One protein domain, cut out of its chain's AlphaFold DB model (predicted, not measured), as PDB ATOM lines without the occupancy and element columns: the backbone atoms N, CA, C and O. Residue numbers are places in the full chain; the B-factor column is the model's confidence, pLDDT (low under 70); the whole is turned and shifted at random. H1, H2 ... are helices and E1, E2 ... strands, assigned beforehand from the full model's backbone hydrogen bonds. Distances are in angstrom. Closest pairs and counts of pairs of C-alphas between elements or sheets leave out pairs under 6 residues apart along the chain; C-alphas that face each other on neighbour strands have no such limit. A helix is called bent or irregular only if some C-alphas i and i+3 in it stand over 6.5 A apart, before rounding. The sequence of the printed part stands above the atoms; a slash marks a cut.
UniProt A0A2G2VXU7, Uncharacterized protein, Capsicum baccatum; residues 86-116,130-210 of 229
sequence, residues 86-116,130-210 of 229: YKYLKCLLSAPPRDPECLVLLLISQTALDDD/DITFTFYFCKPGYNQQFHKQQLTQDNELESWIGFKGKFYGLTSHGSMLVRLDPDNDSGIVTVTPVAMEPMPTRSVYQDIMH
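AT A GLANCE: This is residues 86 to 116 and 130 to 210 of the 229 residues of an uncharacterized protein of Capsicum baccatum (UniProt A0A2G2VXU7). What is the main shape? One eight-stranded sheet, strongly twisted, curls like part of a barrel and folds back on itself into two leaves that face each other, E1 E2 E3 E4 and E7 E6 E5, with E8 as the hinge; beyond E8 a tail sticks out with residues 201 to 207, of which 202 to 207 belong to H1. How is it made up? The printed part has 112 residues, with eight named strands followed by one named helix, and is mostly strand; the mixed sheet has the order E1 E2 E3 E4 E8 E7 E6 E5. How large is it? It is only just loose, close to compact, with a radius of gyration of the C-alphas of 16.1 A and spans of 52, 42 and 23 A.

IN THESE COORDINATES: Where are the strands? E1 is residues 88 to 93, beginning at C-alpha 88 (53.386, -36.599, 10.732); E2 is 104 to 110, E3 is 132 to 138, 19.8 A long, and E4 is 147 to 151. E5 is 157 to 163, E6 is 166 to 171, E7 is 176 to 183, 21.4 A long, and E8 is 188 to 196, 22.8 A long, ending at C-alpha 196 (25.777, -43.626, 4.281). Where is the helix? H1 is residues 202 to 208, 10.4 A long, and is irregular: C-alphas 203 and 206 are 7.5 A apart.

HOW THE PARTS SIT: How are the leaves joined? E4 and E8 are parallel at 43 degrees, with N 189 and O 150 2.8 A apart, within hydrogen-bond range. E4 is staggered, pairing with E3 over residues 147 to 149 and with E8 over 150 to 151. What pairs within each leaf and at the hinge? E1 and E2 form an antiparallel hairpin with N 90 and O 107 at 2.9 A, E2 and E3 are antiparallel with N 106 and O 136 at 2.8 A, and E3 and E4 form a hairpin with N 149 and O 135 at 2.8 A. E5 E6 E7 E8 form a meander, each strand the antiparallel neighbour of the one before, with N 161 and O 168 at 2.8 A, N 178 and O 169 at 2.9 A, and N 190 and O 181 at 2.9 A. Where do the edges come closest? The closest C-alphas of edge strands E1 and E5, those of Leu 93 and Gly 162, are 5.5 A apart. And H1? It is not on the sheet; 1 of 3 O i to N i+4 pairs and 1 of 4 O i to N i+3 pairs are within hydrogen-bond range.

THE WHOLE: How far does it reach? The two C-alphas farthest apart, those of Gln 144 and Ser 203, are 52.0 A apart. Where is the cut? Residues 117 to 129 are not printed, and C-alphas 116 and 130 are 17.2 A apart; of the links that are printed whole, none is long. Where is confidence low? The mean pLDDT of the printed part is 77.0, and 28 residues are under 70, among them 111 to 116 and 197 to 210.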
ATOM      1  N   TYR A  86      59.216 -40.292  10.880       81.94
ATOM      2  CA  TYR A  86      57.988 -39.705  10.349       81.94
ATOM      3  C   TYR A  86      58.016 -38.178  10.429       81.94
ATOM      4  O   TYR A  86      58.599 -37.610  11.356       81.94
ATOM      5  N   LYS A  87      57.292 -37.525   9.517       77.31
ATOM      6  CA  LYS A  87      56.996 -36.082   9.552       77.31
ATOM      7  C   LYS A  87      55.694 -35.820  10.311       77.31
ATOM      8  O   LYS A  87      55.634 -34.966  11.196       77.31
ATOM      9  N   TYR A  88      54.675 -36.637  10.049       77.94
ATOM     10  CA  TYR A  88      53.386 -36.599  10.732       77.94
ATOM     11  C   TYR A  88      53.028 -37.962  11.329       77.94
ATOM     12  O   TYR A  88      53.285 -39.003  10.730       77.94
ATOM     13  N   LEU A  89      52.418 -37.946  12.517       84.50
ATOM     14  CA  LEU A  89      51.917 -39.136  13.199       84.50
ATOM     15  C   LEU A  89      50.541 -38.838  13.786       84.50
ATOM     16  O   LEU A  89      50.403 -37.942  14.621       84.50
ATOM     17  N   LYS A  90      49.555 -39.653  13.419       85.25
ATOM     18  CA  LYS A  90      48.263 -39.747  14.105       85.25
ATOM     19  C   LYS A  90      48.146 -41.138  14.709       85.25
ATOM     20  O   LYS A  90      48.469 -42.120  14.053       85.25
ATOM     21  N   CYS A  91      47.704 -41.228  15.956       86.62
ATOM     22  CA  CYS A  91      47.642 -42.486  16.691       86.62
ATOM     23  C   CYS A  91      46.288 -42.634  17.389       86.62
ATOM     24  O   CYS A  91      45.734 -41.656  17.894       86.62
ATOM     25  N   LEU A  92      45.755 -43.854  17.401       87.12
ATOM     26  CA  LEU A  92      44.532 -44.227  18.098       87.12
ATOM     27  C   LEU A  92      44.672 -45.580  18.789       87.12
ATOM     28  O   LEU A  92      45.334 -46.488  18.290       87.12
ATOM     29  N   LEU A  93      43.934 -45.727  19.887       87.88
ATOM     30  CA  LEU A  93      43.679 -47.011  20.526       87.88
ATOM     31  C   LEU A  93      42.225 -47.415  20.303       87.88
ATOM     32  O   LEU A  93      41.319 -46.600  20.497       87.88
ATOM     33  N   SER A  94      41.987 -48.672  19.936       87.00
ATOM     34  CA  SER A  94      40.630 -49.204  19.748       87.00
ATOM     35  C   SER A  94      39.895 -49.462  21.073       87.00
ATOM     36  O   SER A  94      38.661 -49.396  21.138       87.00
ATOM     37  N   ALA A  95      40.653 -49.744  22.133       84.94
ATOM     38  CA  ALA A  95      40.201 -50.071  23.479       84.94
ATOM     39  C   ALA A  95      41.314 -49.723  24.495       84.94
ATOM     40  O   ALA A  95      42.384 -49.253  24.100       84.94
ATOM     41  N   PRO A  96      41.096 -49.903  25.803       84.69
ATOM     42  CA  PRO A  96      42.161 -49.795  26.798       84.69
ATOM     43  C   PRO A  96      43.229 -50.879  26.560       84.69
ATOM     44  O   PRO A  96      42.851 -52.014  26.298       84.69
ATOM     45  N   PRO A  97      44.539 -50.616  26.721       86.06
ATOM     46  CA  PRO A  97      45.620 -51.574  26.427       86.06
ATOM     47  C   PRO A  97      45.564 -52.938  27.122       86.06
ATOM     48  O   PRO A  97      46.243 -53.868  26.698       86.06
ATOM     49  N   ARG A  98      44.802 -53.052  28.214       81.38
ATOM     50  CA  ARG A  98      44.581 -54.314  28.938       81.38
ATOM     51  C   ARG A  98      43.441 -55.150  28.365       81.38
ATOM     52  O   ARG A  98      43.300 -56.312  28.737       81.38
ATOM     53  N   ASP A  99      42.618 -54.562  27.507       85.00
ATOM     54  CA  ASP A  99      41.618 -55.292  26.749       85.00
ATOM     55  C   ASP A  99      42.351 -56.213  25.753       85.00
ATOM     56  O   ASP A  99      43.200 -55.731  24.994       85.00
ATOM     57  N   PRO A 100      42.076 -57.529  25.744       83.50
ATOM     58  CA  PRO A 100      42.711 -58.455  24.810       83.50
ATOM     59  C   PRO A 100      42.407 -58.126  23.342       83.50
ATOM     60  O   PRO A 100      43.168 -58.554  22.475       83.50
ATOM     61  N   GLU A 101      41.361 -57.352  23.060       85.50
ATOM     62  CA  GLU A 101      40.998 -56.868  21.726       85.50
ATOM     63  C   GLU A 101      41.542 -55.455  21.452       85.50
ATOM     64  O   GLU A 101      41.174 -54.813  20.465       85.50
ATOM     65  N   CYS A 102      42.412 -54.924  22.320       87.81
ATOM     66  CA  CYS A 102      43.031 -53.625  22.102       87.81
ATOM     67  C   CYS A 102      44.022 -53.665  20.943       87.81
ATOM     68  O   CYS A 102      44.944 -54.479  20.889       87.81
ATOM     69  N   LEU A 103      43.874 -52.682  20.067       88.25
ATOM     70  CA  LEU A 103      44.695 -52.462  18.895       88.25
ATOM     71  C   LEU A 103      45.193 -51.020  18.915       88.25
ATOM     72  O   LEU A 103      44.451 -50.104  19.287       88.25
ATOM     73  N   VAL A 104      46.437 -50.817  18.496       89.50
ATOM     74  CA  VAL A 104      47.008 -49.497  18.217       89.50
ATOM     75  C   VAL A 104      47.068 -49.329  16.709       89.50
ATOM     76  O   VAL A 104      47.694 -50.134  16.019       89.50
ATOM     77  N   LEU A 105      46.417 -48.278  16.217       89.06
ATOM     78  CA  LEU A 105      46.460 -47.873  14.818       89.06
ATOM     79  C   LEU A 105      47.205 -46.551  14.707       89.06
ATOM     80  O   LEU A 105      46.892 -45.579  15.399       89.06
ATOM     81  N   LEU A 106      48.175 -46.522  13.807       89.19
ATOM     82  CA  LEU A 106      48.980 -45.356  13.503       89.19
ATOM     83  C   LEU A 106      48.805 -44.998  12.039       89.19
ATOM     84  O   LEU A 106      48.731 -45.877  11.188       89.19
ATOM     85  N   LEU A 107      48.823 -43.706  11.761       87.56
ATOM     86  CA  LEU A 107      49.029 -43.155  10.435       87.56
ATOM     87  C   LEU A 107      50.292 -42.329  10.477       87.56
ATOM     88  O   LEU A 107      50.389 -41.377  11.256       87.56
ATOM     89  N   ILE A 108      51.235 -42.710   9.637       87.19
ATOM     90  CA  ILE A 108      52.542 -42.091   9.538       87.19
ATOM     91  C   ILE A 108      52.672 -41.476   8.155       87.19
ATOM     92  O   ILE A 108      52.309 -42.120   7.174       87.19
ATOM     93  N   SER A 109      53.190 -40.251   8.091       84.31
ATOM     94  CA  SER A 109      53.643 -39.656   6.838       84.31
ATOM     95  C   SER A 109      55.168 -39.651   6.755       84.31
ATOM     96  O   SER A 109      55.846 -39.297   7.730       84.31
ATOM     97  N   GLN A 110      55.690 -40.045   5.599       77.31
ATOM     98  CA  GLN A 110      57.121 -40.097   5.280       77.31
ATOM     99  C   GLN A 110      57.379 -39.337   3.975       77.31
ATOM    100  O   GLN A 110      56.525 -39.351   3.087       77.31
ATOM    101  N   THR A 111      58.520 -38.653   3.894       66.31
ATOM    102  CA  THR A 111      59.044 -38.050   2.660       66.31
ATOM    103  C   THR A 111      59.844 -39.102   1.898       66.31
ATOM    104  O   THR A 111      60.438 -39.986   2.513       66.31
ATOM    105  N   ALA A 112      59.838 -39.035   0.567       59.72
ATOM    106  CA  ALA A 112      60.532 -40.006  -0.281       59.72
ATOM    107  C   ALA A 112      62.073 -39.880  -0.249       59.72
ATOM    108  O   ALA A 112      62.755 -40.757  -0.767       59.72
ATOM    109  N   LEU A 113      62.612 -38.832   0.384       54.91
ATOM    110  CA  LEU A 113      64.038 -38.501   0.438       54.91
ATOM    111  C   LEU A 113      64.624 -38.809   1.828       54.91
ATOM    112  O   LEU A 113      64.842 -37.917   2.640       54.91
ATOM    113  N   ASP A 114      64.809 -40.094   2.127       49.16
ATOM    114  CA  ASP A 114      65.640 -40.573   3.249       49.16
ATOM    115  C   ASP A 114      66.944 -41.220   2.705       49.16
ATOM    116  O   ASP A 114      67.564 -42.033   3.392       49.16
ATOM    117  N   ASP A 115      67.353 -40.877   1.474       47.16
ATOM    118  CA  ASP A 115      68.692 -41.173   0.957       47.16
ATOM    119  C   ASP A 115      69.619 -39.994   1.311       47.16
ATOM    120  O   ASP A 115      69.237 -38.836   1.174       47.16
ATOM    121  N   ASP A 116      70.804 -40.310   1.839       50.81
ATOM    122  CA  ASP A 116      71.823 -39.425   2.427       50.81
ATOM    123  C   ASP A 116      72.438 -38.370   1.462       50.81
ATOM    124  O   ASP A 116      73.661 -38.270   1.360       50.81
ATOM    125  N   ASP A 130      56.616 -36.034  -2.351       65.06
ATOM    126  CA  ASP A 130      55.522 -37.006  -2.360       65.06
ATOM    127  C   ASP A 130      55.301 -37.533  -0.927       65.06
ATOM    128  O   ASP A 130      55.982 -38.445  -0.443       65.06
ATOM    129  N   ILE A 131      54.359 -36.924  -0.198       67.81
ATOM    130  CA  ILE A 131      54.046 -37.300   1.178       67.81
ATOM    131  C   ILE A 131      53.227 -38.581   1.122       67.81
ATOM    132  O   ILE A 131      52.020 -38.573   0.872       67.81
ATOM    133  N   THR A 132      53.870 -39.698   1.440       77.88
ATOM    134  CA  THR A 132      53.171 -40.981   1.517       77.88
ATOM    135  C   THR A 132      52.596 -41.182   2.912       77.88
ATOM    136  O   THR A 132      53.301 -41.108   3.919       77.88
ATOM    137  N   PHE A 133      51.294 -41.456   2.988       82.31
ATOM    138  CA  PHE A 133      50.616 -41.817   4.230       82.31
ATOM    139  C   PHE A 133      50.481 -43.334   4.332       82.31
ATOM    140  O   PHE A 133      49.899 -43.985   3.469       82.31
ATOM    141  N   THR A 134      51.009 -43.910   5.407       86.00
ATOM    142  CA  THR A 134      51.000 -45.355   5.643       86.00
ATOM    143  C   THR A 134      50.364 -45.681   6.986       86.00
ATOM    144  O   THR A 134      50.692 -45.072   8.010       86.00
ATOM    145  N   PHE A 135      49.485 -46.685   6.997       88.38
ATOM    146  CA  PHE A 135      48.945 -47.227   8.234       88.38
ATOM    147  C   PHE A 135      49.884 -48.252   8.849       88.38
ATOM    148  O   PHE A 135      50.461 -49.089   8.157       88.38
ATOM    149  N   TYR A 136      49.974 -48.224  10.172       88.88
ATOM    150  CA  TYR A 136      50.669 -49.234  10.948       88.88
ATOM    151  C   TYR A 136      49.792 -49.734  12.081       88.88
ATOM    152  O   TYR A 136      49.068 -48.970  12.718       88.88
ATOM    153  N   PHE A 137      49.902 -51.026  12.350       89.00
ATOM    154  CA  PHE A 137      49.140 -51.706  13.381       89.00
ATOM    155  C   PHE A 137      50.065 -52.423  14.370       89.00
ATOM    156  O   PHE A 137      51.066 -53.032  13.973       89.00
ATOM    157  N   CYS A 138      49.695 -52.426  15.652       89.06
ATOM    158  CA  CYS A 138      50.173 -53.436  16.594       89.06
ATOM    159  C   CYS A 138      49.138 -53.759  17.681       89.06
ATOM    160  O   CYS A 138      48.293 -52.937  18.042       89.06
ATOM    161  N   LYS A 139      49.249 -54.962  18.245       88.69
ATOM    162  CA  LYS A 139      48.607 -55.373  19.489       88.69
ATOM    163  C   LYS A 139      49.560 -55.075  20.659       88.69
ATOM    164  O   LYS A 139      50.626 -55.705  20.741       88.69
ATOM    165  N   PRO A 140      49.215 -54.131  21.555       86.56
ATOM    166  CA  PRO A 140      50.069 -53.729  22.670       86.56
ATOM    167  C   PRO A 140      50.521 -54.903  23.533       86.56
ATOM    168  O   PRO A 140      49.697 -55.704  23.959       86.56
ATOM    169  N   GLY A 141      51.823 -55.003  23.807       84.31
ATOM    170  CA  GLY A 141      52.383 -56.054  24.662       84.31
ATOM    171  C   GLY A 141      52.486 -57.448  24.027       84.31
ATOM    172  O   GLY A 141      53.005 -58.353  24.674       84.31
ATOM    173  N   TYR A 142      52.039 -57.632  22.778       83.19
ATOM    174  CA  TYR A 142      52.139 -58.912  22.062       83.19
ATOM    175  C   TYR A 142      53.050 -58.829  20.838       83.19
ATOM    176  O   TYR A 142      53.895 -59.700  20.637       83.19
ATOM    177  N   ASN A 143      52.890 -57.802  19.999       81.88
ATOM    178  CA  ASN A 143      53.716 -57.668  18.803       81.88
ATOM    179  C   ASN A 143      55.084 -57.059  19.131       81.88
ATOM    180  O   ASN A 143      55.176 -56.088  19.876       81.88
ATOM    181  N   GLN A 144      56.133 -57.593  18.501       84.00
ATOM    182  CA  GLN A 144      57.497 -57.054  18.581       84.00
ATOM    183  C   GLN A 144      57.777 -55.970  17.526       84.00
ATOM    184  O   GLN A 144      58.744 -55.229  17.653       84.00
ATOM    185  N   GLN A 145      56.920 -55.859  16.505       86.44
ATOM    186  CA  GLN A 145      57.033 -54.900  15.407       86.44
ATOM    187  C   GLN A 145      55.663 -54.332  15.019       86.44
ATOM    188  O   GLN A 145      54.631 -54.981  15.222       86.44
ATOM    189  N   PHE A 146      55.659 -53.129  14.449       88.06
ATOM    190  CA  PHE A 146      54.488 -52.601  13.758       88.06
ATOM    191  C   PHE A 146      54.347 -53.258  12.385       88.06
ATOM    192  O   PHE A 146      55.325 -53.389  11.651       88.06
ATOM    193  N   HIS A 147      53.125 -53.633  12.024       88.38
ATOM    194  CA  HIS A 147      52.817 -54.198  10.714       88.38
ATOM    195  C   HIS A 147      52.286 -53.088   9.819       88.38
ATOM    196  O   HIS A 147      51.333 -52.402  10.194       88.38
ATOM    197  N   LYS A 148      52.930 -52.891   8.665       89.19
ATOM    198  CA  LYS A 148      52.476 -51.957   7.632       89.19
ATOM    199  C   LYS A 148      51.163 -52.464   7.043       89.19
ATOM    200  O   LYS A 148      51.007 -53.659   6.817       89.19
ATOM    201  N   GLN A 149      50.239 -51.543   6.818       86.06
ATOM    202  CA  GLN A 149      48.884 -51.827   6.381       86.06
ATOM    203  C   GLN A 149      48.533 -50.966   5.167       86.06
ATOM    204  O   GLN A 149      48.822 -49.765   5.142       86.06
ATOM    205  N   GLN A 150      47.898 -51.580   4.173       82.94
ATOM    206  CA  GLN A 150      47.328 -50.891   3.015       82.94
ATOM    207  C   GLN A 150      45.803 -50.895   3.106       82.94
ATOM    208  O   GLN A 150      45.203 -51.885   3.524       82.94
ATOM    209  N   LEU A 151      45.156 -49.797   2.719       78.00
ATOM    210  CA  LEU A 151      43.701 -49.783   2.592       78.00
ATOM    211  C   LEU A 151      43.296 -50.562   1.336       78.00
ATOM    212  O   LEU A 151      43.901 -50.398   0.281       78.00
ATOM    213  N   THR A 152      42.234 -51.371   1.424       73.88
ATOM    214  CA  THR A 152      41.675 -52.093   0.259       73.88
ATOM    215  C   THR A 152      41.195 -51.175  -0.869       73.88
ATOM    216  O   THR A 152      40.940 -51.642  -1.976       73.88
ATOM    217  N   GLN A 153      40.968 -49.899  -0.569       65.38
ATOM    218  CA  GLN A 153      40.421 -48.891  -1.471       65.38
ATOM    219  C   GLN A 153      41.098 -47.553  -1.190       65.38
ATOM    220  O   GLN A 153      41.468 -47.288  -0.044       65.38
ATOM    221  N   ASP A 154      41.191 -46.709  -2.218       62.09
ATOM    222  CA  ASP A 154      41.691 -45.335  -2.128       62.09
ATOM    223  C   ASP A 154      40.642 -44.423  -1.467       62.09
ATOM    224  O   ASP A 154      40.016 -43.562  -2.081       62.09
ATOM    225  N   ASN A 155      40.341 -44.733  -0.208       63.31
ATOM    226  CA  ASN A 155      39.410 -43.982   0.613       63.31
ATOM    227  C   ASN A 155      40.228 -43.055   1.502       63.31
ATOM    228  O   ASN A 155      40.743 -43.465   2.544       63.31
ATOM    229  N   GLU A 156      40.309 -41.794   1.105       70.81
ATOM    230  CA  GLU A 156      40.763 -40.730   1.985       70.81
ATOM    231  C   GLU A 156      39.854 -40.675   3.227       70.81
ATOM    232  O   GLU A 156      38.631 -40.517   3.141       70.81
ATOM    233  N   LEU A 157      40.455 -40.868   4.404       76.06
ATOM    234  CA  LEU A 157      39.769 -40.787   5.690       76.06
ATOM    235  C   LEU A 157      40.019 -39.413   6.313       76.06
ATOM    236  O   LEU A 157      41.141 -39.099   6.707       76.06
ATOM    237  N   GLU A 158      38.967 -38.614   6.471       76.69
ATOM    238  CA  GLU A 158      39.070 -37.280   7.080       76.69
ATOM    239  C   GLU A 158      39.239 -37.374   8.599       76.69
ATOM    240  O   GLU A 158      40.056 -36.690   9.226       76.69
ATOM    241  N   SER A 159      38.451 -38.250   9.216       79.31
ATOM    242  CA  SER A 159      38.434 -38.454  10.658       79.31
ATOM    243  C   SER A 159      38.256 -39.921  10.984       79.31
ATOM    244  O   SER A 159      37.682 -40.685  10.213       79.31
ATOM    245  N   TRP A 160      38.757 -40.316  12.146       85.56
ATOM    246  CA  TRP A 160      38.645 -41.683  12.618       85.56
ATOM    247  C   TRP A 160      38.706 -41.776  14.129       85.56
ATOM    248  O   TRP A 160      39.123 -40.839  14.816       85.56
ATOM    249  N   ILE A 161      38.284 -42.924  14.638       85.94
ATOM    250  CA  ILE A 161      38.043 -43.150  16.051       85.94
ATOM    251  C   ILE A 161      38.215 -44.623  16.418       85.94
ATOM    252  O   ILE A 161      37.887 -45.513  15.634       85.94
ATOM    253  N   GLY A 162      38.699 -44.884  17.632       83.94
ATOM    254  CA  GLY A 162      38.699 -46.213  18.237       83.94
ATOM    255  C   GLY A 162      37.518 -46.395  19.194       83.94
ATOM    256  O   GLY A 162      37.278 -45.569  20.084       83.94
ATOM    257  N   PHE A 163      36.752 -47.473  19.038       82.88
ATOM    258  CA  PHE A 163      35.628 -47.791  19.917       82.88
ATOM    259  C   PHE A 163      35.397 -49.301  20.036       82.88
ATOM    260  O   PHE A 163      35.125 -49.976  19.044       82.88
ATOM    261  N   LYS A 164      35.427 -49.809  21.279       81.81
ATOM    262  CA  LYS A 164      35.160 -51.216  21.632       81.81
ATOM    263  C   LYS A 164      35.970 -52.211  20.787       81.81
ATOM    264  O   LYS A 164      35.398 -53.094  20.153       81.81
ATOM    265  N   GLY A 165      37.285 -52.017  20.726       83.50
ATOM    266  CA  GLY A 165      38.192 -52.918  20.008       83.50
ATOM    267  C   GLY A 165      38.206 -52.713  18.490       83.50
ATOM    268  O   GLY A 165      39.002 -53.334  17.798       83.50
ATOM    269  N   LYS A 166      37.384 -51.800  17.960       87.88
ATOM    270  CA  LYS A 166      37.234 -51.552  16.520       87.88
ATOM    271  C   LYS A 166      37.609 -50.124  16.153       87.88
ATOM    272  O   LYS A 166      37.561 -49.230  16.999       87.88
ATOM    273  N   PHE A 167      37.929 -49.909  14.883       89.44
ATOM    274  CA  PHE A 167      38.176 -48.584  14.331       89.44
ATOM    275  C   PHE A 167      37.062 -48.188  13.371       89.44
ATOM    276  O   PHE A 167      36.537 -49.015  12.626       89.44
ATOM    277  N   TYR A 168      36.712 -46.910  13.390       89.25
ATOM    278  CA  TYR A 168      35.731 -46.328  12.484       89.25
ATOM    279  C   TYR A 168      36.320 -45.078  11.853       89.25
ATOM    280  O   TYR A 168      37.097 -44.371  12.496       89.25
ATOM    281  N   GLY A 169      35.952 -44.810  10.610       88.00
ATOM    282  CA  GLY A 169      36.399 -43.650   9.854       88.00
ATOM    283  C   GLY A 169      35.242 -42.978   9.128       88.00
ATOM    284  O   GLY A 169      34.247 -43.625   8.810       88.00
ATOM    285  N   LEU A 170      35.382 -41.684   8.874       85.38
ATOM    286  CA  LEU A 170      34.567 -40.951   7.912       85.38
ATOM    287  C   LEU A 170      35.389 -40.760   6.640       85.38
ATOM    288  O   LEU A 170      36.525 -40.284   6.713       85.38
ATOM    289  N   THR A 171      34.828 -41.145   5.498       82.06
ATOM    290  CA  THR A 171      35.442 -40.903   4.182       82.06
ATOM    291  C   THR A 171      35.304 -39.438   3.768       82.06
ATOM    292  O   THR A 171      34.493 -38.710   4.348       82.06
ATOM    293  N   SER A 172      36.043 -39.017   2.736       69.94
ATOM    294  CA  SER A 172      35.971 -37.659   2.179       69.94
ATOM    295  C   SER A 172      34.538 -37.153   1.984       69.94
ATOM    296  O   SER A 172      33.635 -37.865   1.523       69.94
ATOM    297  N   HIS A 173      34.340 -35.900   2.389       65.62
ATOM    298  CA  HIS A 173      33.072 -35.179   2.496       65.62
ATOM    299  C   HIS A 173      32.102 -35.694   3.571       65.62
ATOM    300  O   HIS A 173      30.923 -35.352   3.532       65.62
ATOM    301  N   GLY A 174      32.560 -36.518   4.522       62.91
ATOM    302  CA  GLY A 174      31.741 -37.026   5.631       62.91
ATOM    303  C   GLY A 174      30.554 -37.894   5.201       62.91
ATOM    304  O   GLY A 174      29.643 -38.121   5.989       62.91
ATOM    305  N   SER A 175      30.553 -38.366   3.953       73.44
ATOM    306  CA  SER A 175      29.398 -38.989   3.296       73.44
ATOM    307  C   SER A 175      29.153 -40.443   3.715       73.44
ATOM    308  O   SER A 175      28.028 -40.942   3.616       73.44
ATOM    309  N   MET A 176      30.190 -41.128   4.206       82.94
ATOM    310  CA  MET A 176      30.112 -42.527   4.611       82.94
ATOM    311  C   MET A 176      30.890 -42.784   5.900       82.94
ATOM    312  O   MET A 176      32.082 -42.489   6.014       82.94
ATOM    313  N   LEU A 177      30.204 -43.400   6.862       86.81
ATOM    314  CA  LEU A 177      30.822 -44.017   8.025       86.81
ATOM    315  C   LEU A 177      31.274 -45.422   7.642       86.81
ATOM    316  O   LEU A 177      30.458 -46.260   7.249       86.81
ATOM    317  N   VAL A 178      32.561 -45.696   7.809       89.19
ATOM    318  CA  VAL A 178      33.168 -47.002   7.556       89.19
ATOM    319  C   VAL A 178      33.747 -47.591   8.832       89.19
ATOM    320  O   VAL A 178      34.184 -46.876   9.732       89.19
ATOM    321  N   ARG A 179      33.770 -48.917   8.906       91.00
ATOM    322  CA  ARG A 179      34.542 -49.682   9.879       91.00
ATOM    323  C   ARG A 179      35.844 -50.118   9.224       91.00
ATOM    324  O   ARG A 179      35.825 -50.589   8.089       91.00
ATOM    325  N   LEU A 180      36.944 -49.961   9.947       89.75
ATOM    326  CA  LEU A 180      38.269 -50.400   9.531       89.75
ATOM    327  C   LEU A 180      38.617 -51.657  10.323       89.75
ATOM    328  O   LEU A 180      38.653 -51.618  11.556       89.75
ATOM    329  N   ASP A 181      38.879 -52.744   9.609       88.69
ATOM    330  CA  ASP A 181      39.266 -54.030  10.176       88.69
ATOM    331  C   ASP A 181      40.689 -54.369   9.681       88.69
ATOM    332  O   ASP A 181      40.837 -54.883   8.568       88.69
ATOM    333  N   PRO A 182      41.745 -54.014  10.445       85.50
ATOM    334  CA  PRO A 182      43.122 -54.377  10.117       85.50
ATOM    335  C   PRO A 182      43.325 -55.889  10.199       85.50
ATOM    336  O   PRO A 182      42.937 -56.506  11.191       85.50
ATOM    337  N   ASP A 183      43.985 -56.459   9.195       84.00
ATOM    338  CA  ASP A 183      44.385 -57.862   9.177       84.00
ATOM    339  C   ASP A 183      45.916 -57.974   9.126       84.00
ATOM    340  O   ASP A 183      46.591 -57.462   8.228       84.00
ATOM    341  N   ASN A 184      46.481 -58.634  10.136       74.62
ATOM    342  CA  ASN A 184      47.922 -58.838  10.239       74.62
ATOM    343  C   ASN A 184      48.458 -59.846   9.232       74.62
ATOM    344  O   ASN A 184      49.608 -59.707   8.820       74.62
ATOM    345  N   ASP A 185      47.661 -60.847   8.866       79.75
ATOM    346  CA  ASP A 185      48.131 -61.939   8.021       79.75
ATOM    347  C   ASP A 185      48.232 -61.475   6.564       79.75
ATOM    348  O   ASP A 185      49.169 -61.838   5.853       79.75
ATOM    349  N   SER A 186      47.297 -60.625   6.131       82.62
ATOM    350  CA  SER A 186      47.291 -60.051   4.782       82.62
ATOM    351  C   SER A 186      48.010 -58.704   4.663       82.62
ATOM    352  O   SER A 186      48.403 -58.335   3.557       82.62
ATOM    353  N   GLY A 187      48.198 -57.962   5.763       83.38
ATOM    354  CA  GLY A 187      48.733 -56.593   5.718       83.38
ATOM    355  C   GLY A 187      47.753 -55.588   5.101       83.38
ATOM    356  O   GLY A 187      48.166 -54.547   4.577       83.38
ATOM    357  N   ILE A 188      46.461 -55.917   5.111       85.75
ATOM    358  CA  ILE A 188      45.400 -55.138   4.483       85.75
ATOM    359  C   ILE A 188      44.366 -54.728   5.537       85.75
ATOM    360  O   ILE A 188      43.880 -55.539   6.325       85.75
ATOM    361  N   VAL A 189      43.961 -53.459   5.509       86.69
ATOM    362  CA  VAL A 189      42.819 -52.952   6.274       86.69
ATOM    363  C   VAL A 189      41.575 -53.042   5.407       86.69
ATOM    364  O   VAL A 189      41.434 -52.321   4.416       86.69
ATOM    365  N   THR A 190      40.650 -53.906   5.817       88.56
ATOM    366  CA  THR A 190      39.345 -54.028   5.168       88.56
ATOM    367  C   THR A 190      38.456 -52.862   5.581       88.56
ATOM    368  O   THR A 190      38.256 -52.607   6.771       88.56
ATOM    369  N   VAL A 191      37.894 -52.166   4.594       88.25
ATOM    370  CA  VAL A 191      36.972 -51.046   4.812       88.25
ATOM    371  C   VAL A 191      35.536 -51.517   4.580       88.25
ATOM    372  O   VAL A 191      35.146 -51.809   3.453       88.25
ATOM    373  N   THR A 192      34.738 -51.590   5.646       89.56
ATOM    374  CA  THR A 192      33.331 -52.021   5.582       89.56
ATOM    375  C   THR A 192      32.394 -50.827   5.786       89.56
ATOM    376  O   THR A 192      32.430 -50.227   6.862       89.56
ATOM    377  N   PRO A 193      31.517 -50.478   4.827       87.69
ATOM    378  CA  PRO A 193      30.498 -49.450   5.033       87.69
ATOM    379  C   PRO A 193      29.573 -49.790   6.210       87.69
ATOM    380  O   PRO A 193      29.075 -50.910   6.316       87.69
ATOM    381  N   VAL A 194      29.335 -48.820   7.093       86.88
ATOM    382  CA  VAL A 194      28.434 -48.945   8.254       86.88
ATOM    383  C   VAL A 194      27.157 -48.147   8.029       86.88
ATOM    384  O   VAL A 194      26.064 -48.649   8.277       86.88
ATOM    385  N   ALA A 195      27.292 -46.908   7.560       81.19
ATOM    386  CA  ALA A 195      26.178 -46.027   7.242       81.19
ATOM    387  C   ALA A 195      26.582 -45.056   6.128       81.19
ATOM    388  O   ALA A 195      27.748 -44.675   6.029       81.19
ATOM    389  N   MET A 196      25.614 -44.650   5.312       74.12
ATOM    390  CA  MET A 196      25.777 -43.626   4.281       74.12
ATOM    391  C   MET A 196      24.703 -42.567   4.477       74.12
ATOM    392  O   MET A 196      23.530 -42.913   4.643       74.12
ATOM    393  N   GLU A 197      25.087 -41.295   4.425       64.88
ATOM    394  CA  GLU A 197      24.098 -40.251   4.184       64.88
ATOM    395  C   GLU A 197      23.773 -40.215   2.683       64.88
ATOM    396  O   GLU A 197      24.671 -40.360   1.847       64.88
ATOM    397  N   PRO A 198      22.497 -40.053   2.293       55.56
ATOM    398  CA  PRO A 198      22.164 -39.840   0.895       55.56
ATOM    399  C   PRO A 198      22.813 -38.533   0.427       55.56
ATOM    400  O   PRO A 198      22.495 -37.465   0.943       55.56
ATOM    401  N   MET A 199      23.711 -38.626  -0.561       51.56
ATOM    402  CA  MET A 199      24.341 -37.463  -1.194       51.56
ATOM    403  C   MET A 199      23.260 -36.441  -1.594       51.56
ATOM    404  O   MET A 199      22.387 -36.773  -2.407       51.56
ATOM    405  N   PRO A 200      23.281 -35.206  -1.065       50.94
ATOM    406  CA  PRO A 200      22.339 -34.187  -1.487       50.94
ATOM    407  C   PRO A 200      22.571 -33.851  -2.964       50.94
ATOM    408  O   PRO A 200      23.700 -33.810  -3.457       50.94
ATOM    409  N   THR A 201      21.485 -33.618  -3.700       49.06
ATOM    410  CA  THR A 201      21.552 -33.258  -5.119       49.06
ATOM    411  C   THR A 201      22.414 -32.013  -5.326       49.06
ATOM    412  O   THR A 201      22.387 -31.085  -4.518       49.06
ATOM    413  N   ARG A 202      23.133 -31.984  -6.455       47.06
ATOM    414  CA  ARG A 202      24.181 -31.027  -6.870       47.06
ATOM    415  C   ARG A 202      23.916 -29.529  -6.595       47.06
ATOM    416  O   ARG A 202      24.862 -28.753  -6.584       47.06
ATOM    417  N   SER A 203      22.669 -29.111  -6.365       46.00
ATOM    418  CA  SER A 203      22.277 -27.723  -6.080       46.00
ATOM    419  C   SER A 203      22.458 -27.264  -4.627       46.00
ATOM    420  O   SER A 203      22.353 -26.069  -4.388       46.00
ATOM    421  N   VAL A 204      22.727 -28.156  -3.662       49.16
ATOM    422  CA  VAL A 204      22.937 -27.785  -2.237       49.16
ATOM    423  C   VAL A 204      24.431 -27.763  -1.853       49.16
ATOM    424  O   VAL A 204      24.803 -27.500  -0.714       49.16
ATOM    425  N   TYR A 205      25.323 -28.002  -2.821       46.50
ATOM    426  CA  TYR A 205      26.767 -28.137  -2.596       46.50
ATOM    427  C   TYR A 205      27.438 -26.887  -2.016       46.50
ATOM    428  O   TYR A 205      28.456 -27.015  -1.347       46.50
ATOM    429  N   GLN A 206      26.900 -25.689  -2.256       45.16
ATOM    430  CA  GLN A 206      27.530 -24.454  -1.777       45.16
ATOM    431  C   GLN A 206      27.244 -24.168  -0.295       45.16
ATOM    432  O   GLN A 206      28.124 -23.643   0.380       45.16
ATOM    433  N   ASP A 207      26.101 -24.609   0.239       41.75
ATOM    434  CA  ASP A 207      25.766 -24.428   1.661       41.75
ATOM    435  C   ASP A 207      26.287 -25.582   2.547       41.75
ATOM    436  O   ASP A 207      26.491 -25.410   3.748       41.75
ATOM    437  N   ILE A 208      26.559 -26.758   1.962       43.88
ATOM    438  CA  ILE A 208      26.974 -27.982   2.683       43.88
ATOM    439  C   ILE A 208      28.497 -28.117   2.828       43.88
ATOM    440  O   ILE A 208      28.956 -28.882   3.673       43.88
ATOM    441  N   MET A 209      29.307 -27.321   2.120       36.69
ATOM    442  CA  MET A 209      30.775 -27.308   2.302       36.69
ATOM    443  C   MET A 209      31.220 -27.014   3.752       36.69
ATOM    444  O   MET A 209      32.362 -27.294   4.118       36.69
ATOM    445  N   HIS A 210      30.320 -26.498   4.595       42.56
ATOM    446  CA  HIS A 210      30.555 -26.277   6.023       42.56
ATOM    447  C   HIS A 210      30.043 -27.397   6.946       42.56
ATOM    448  O   HIS A 210      30.431 -27.433   8.114       42.56
TER     449      HIS A 210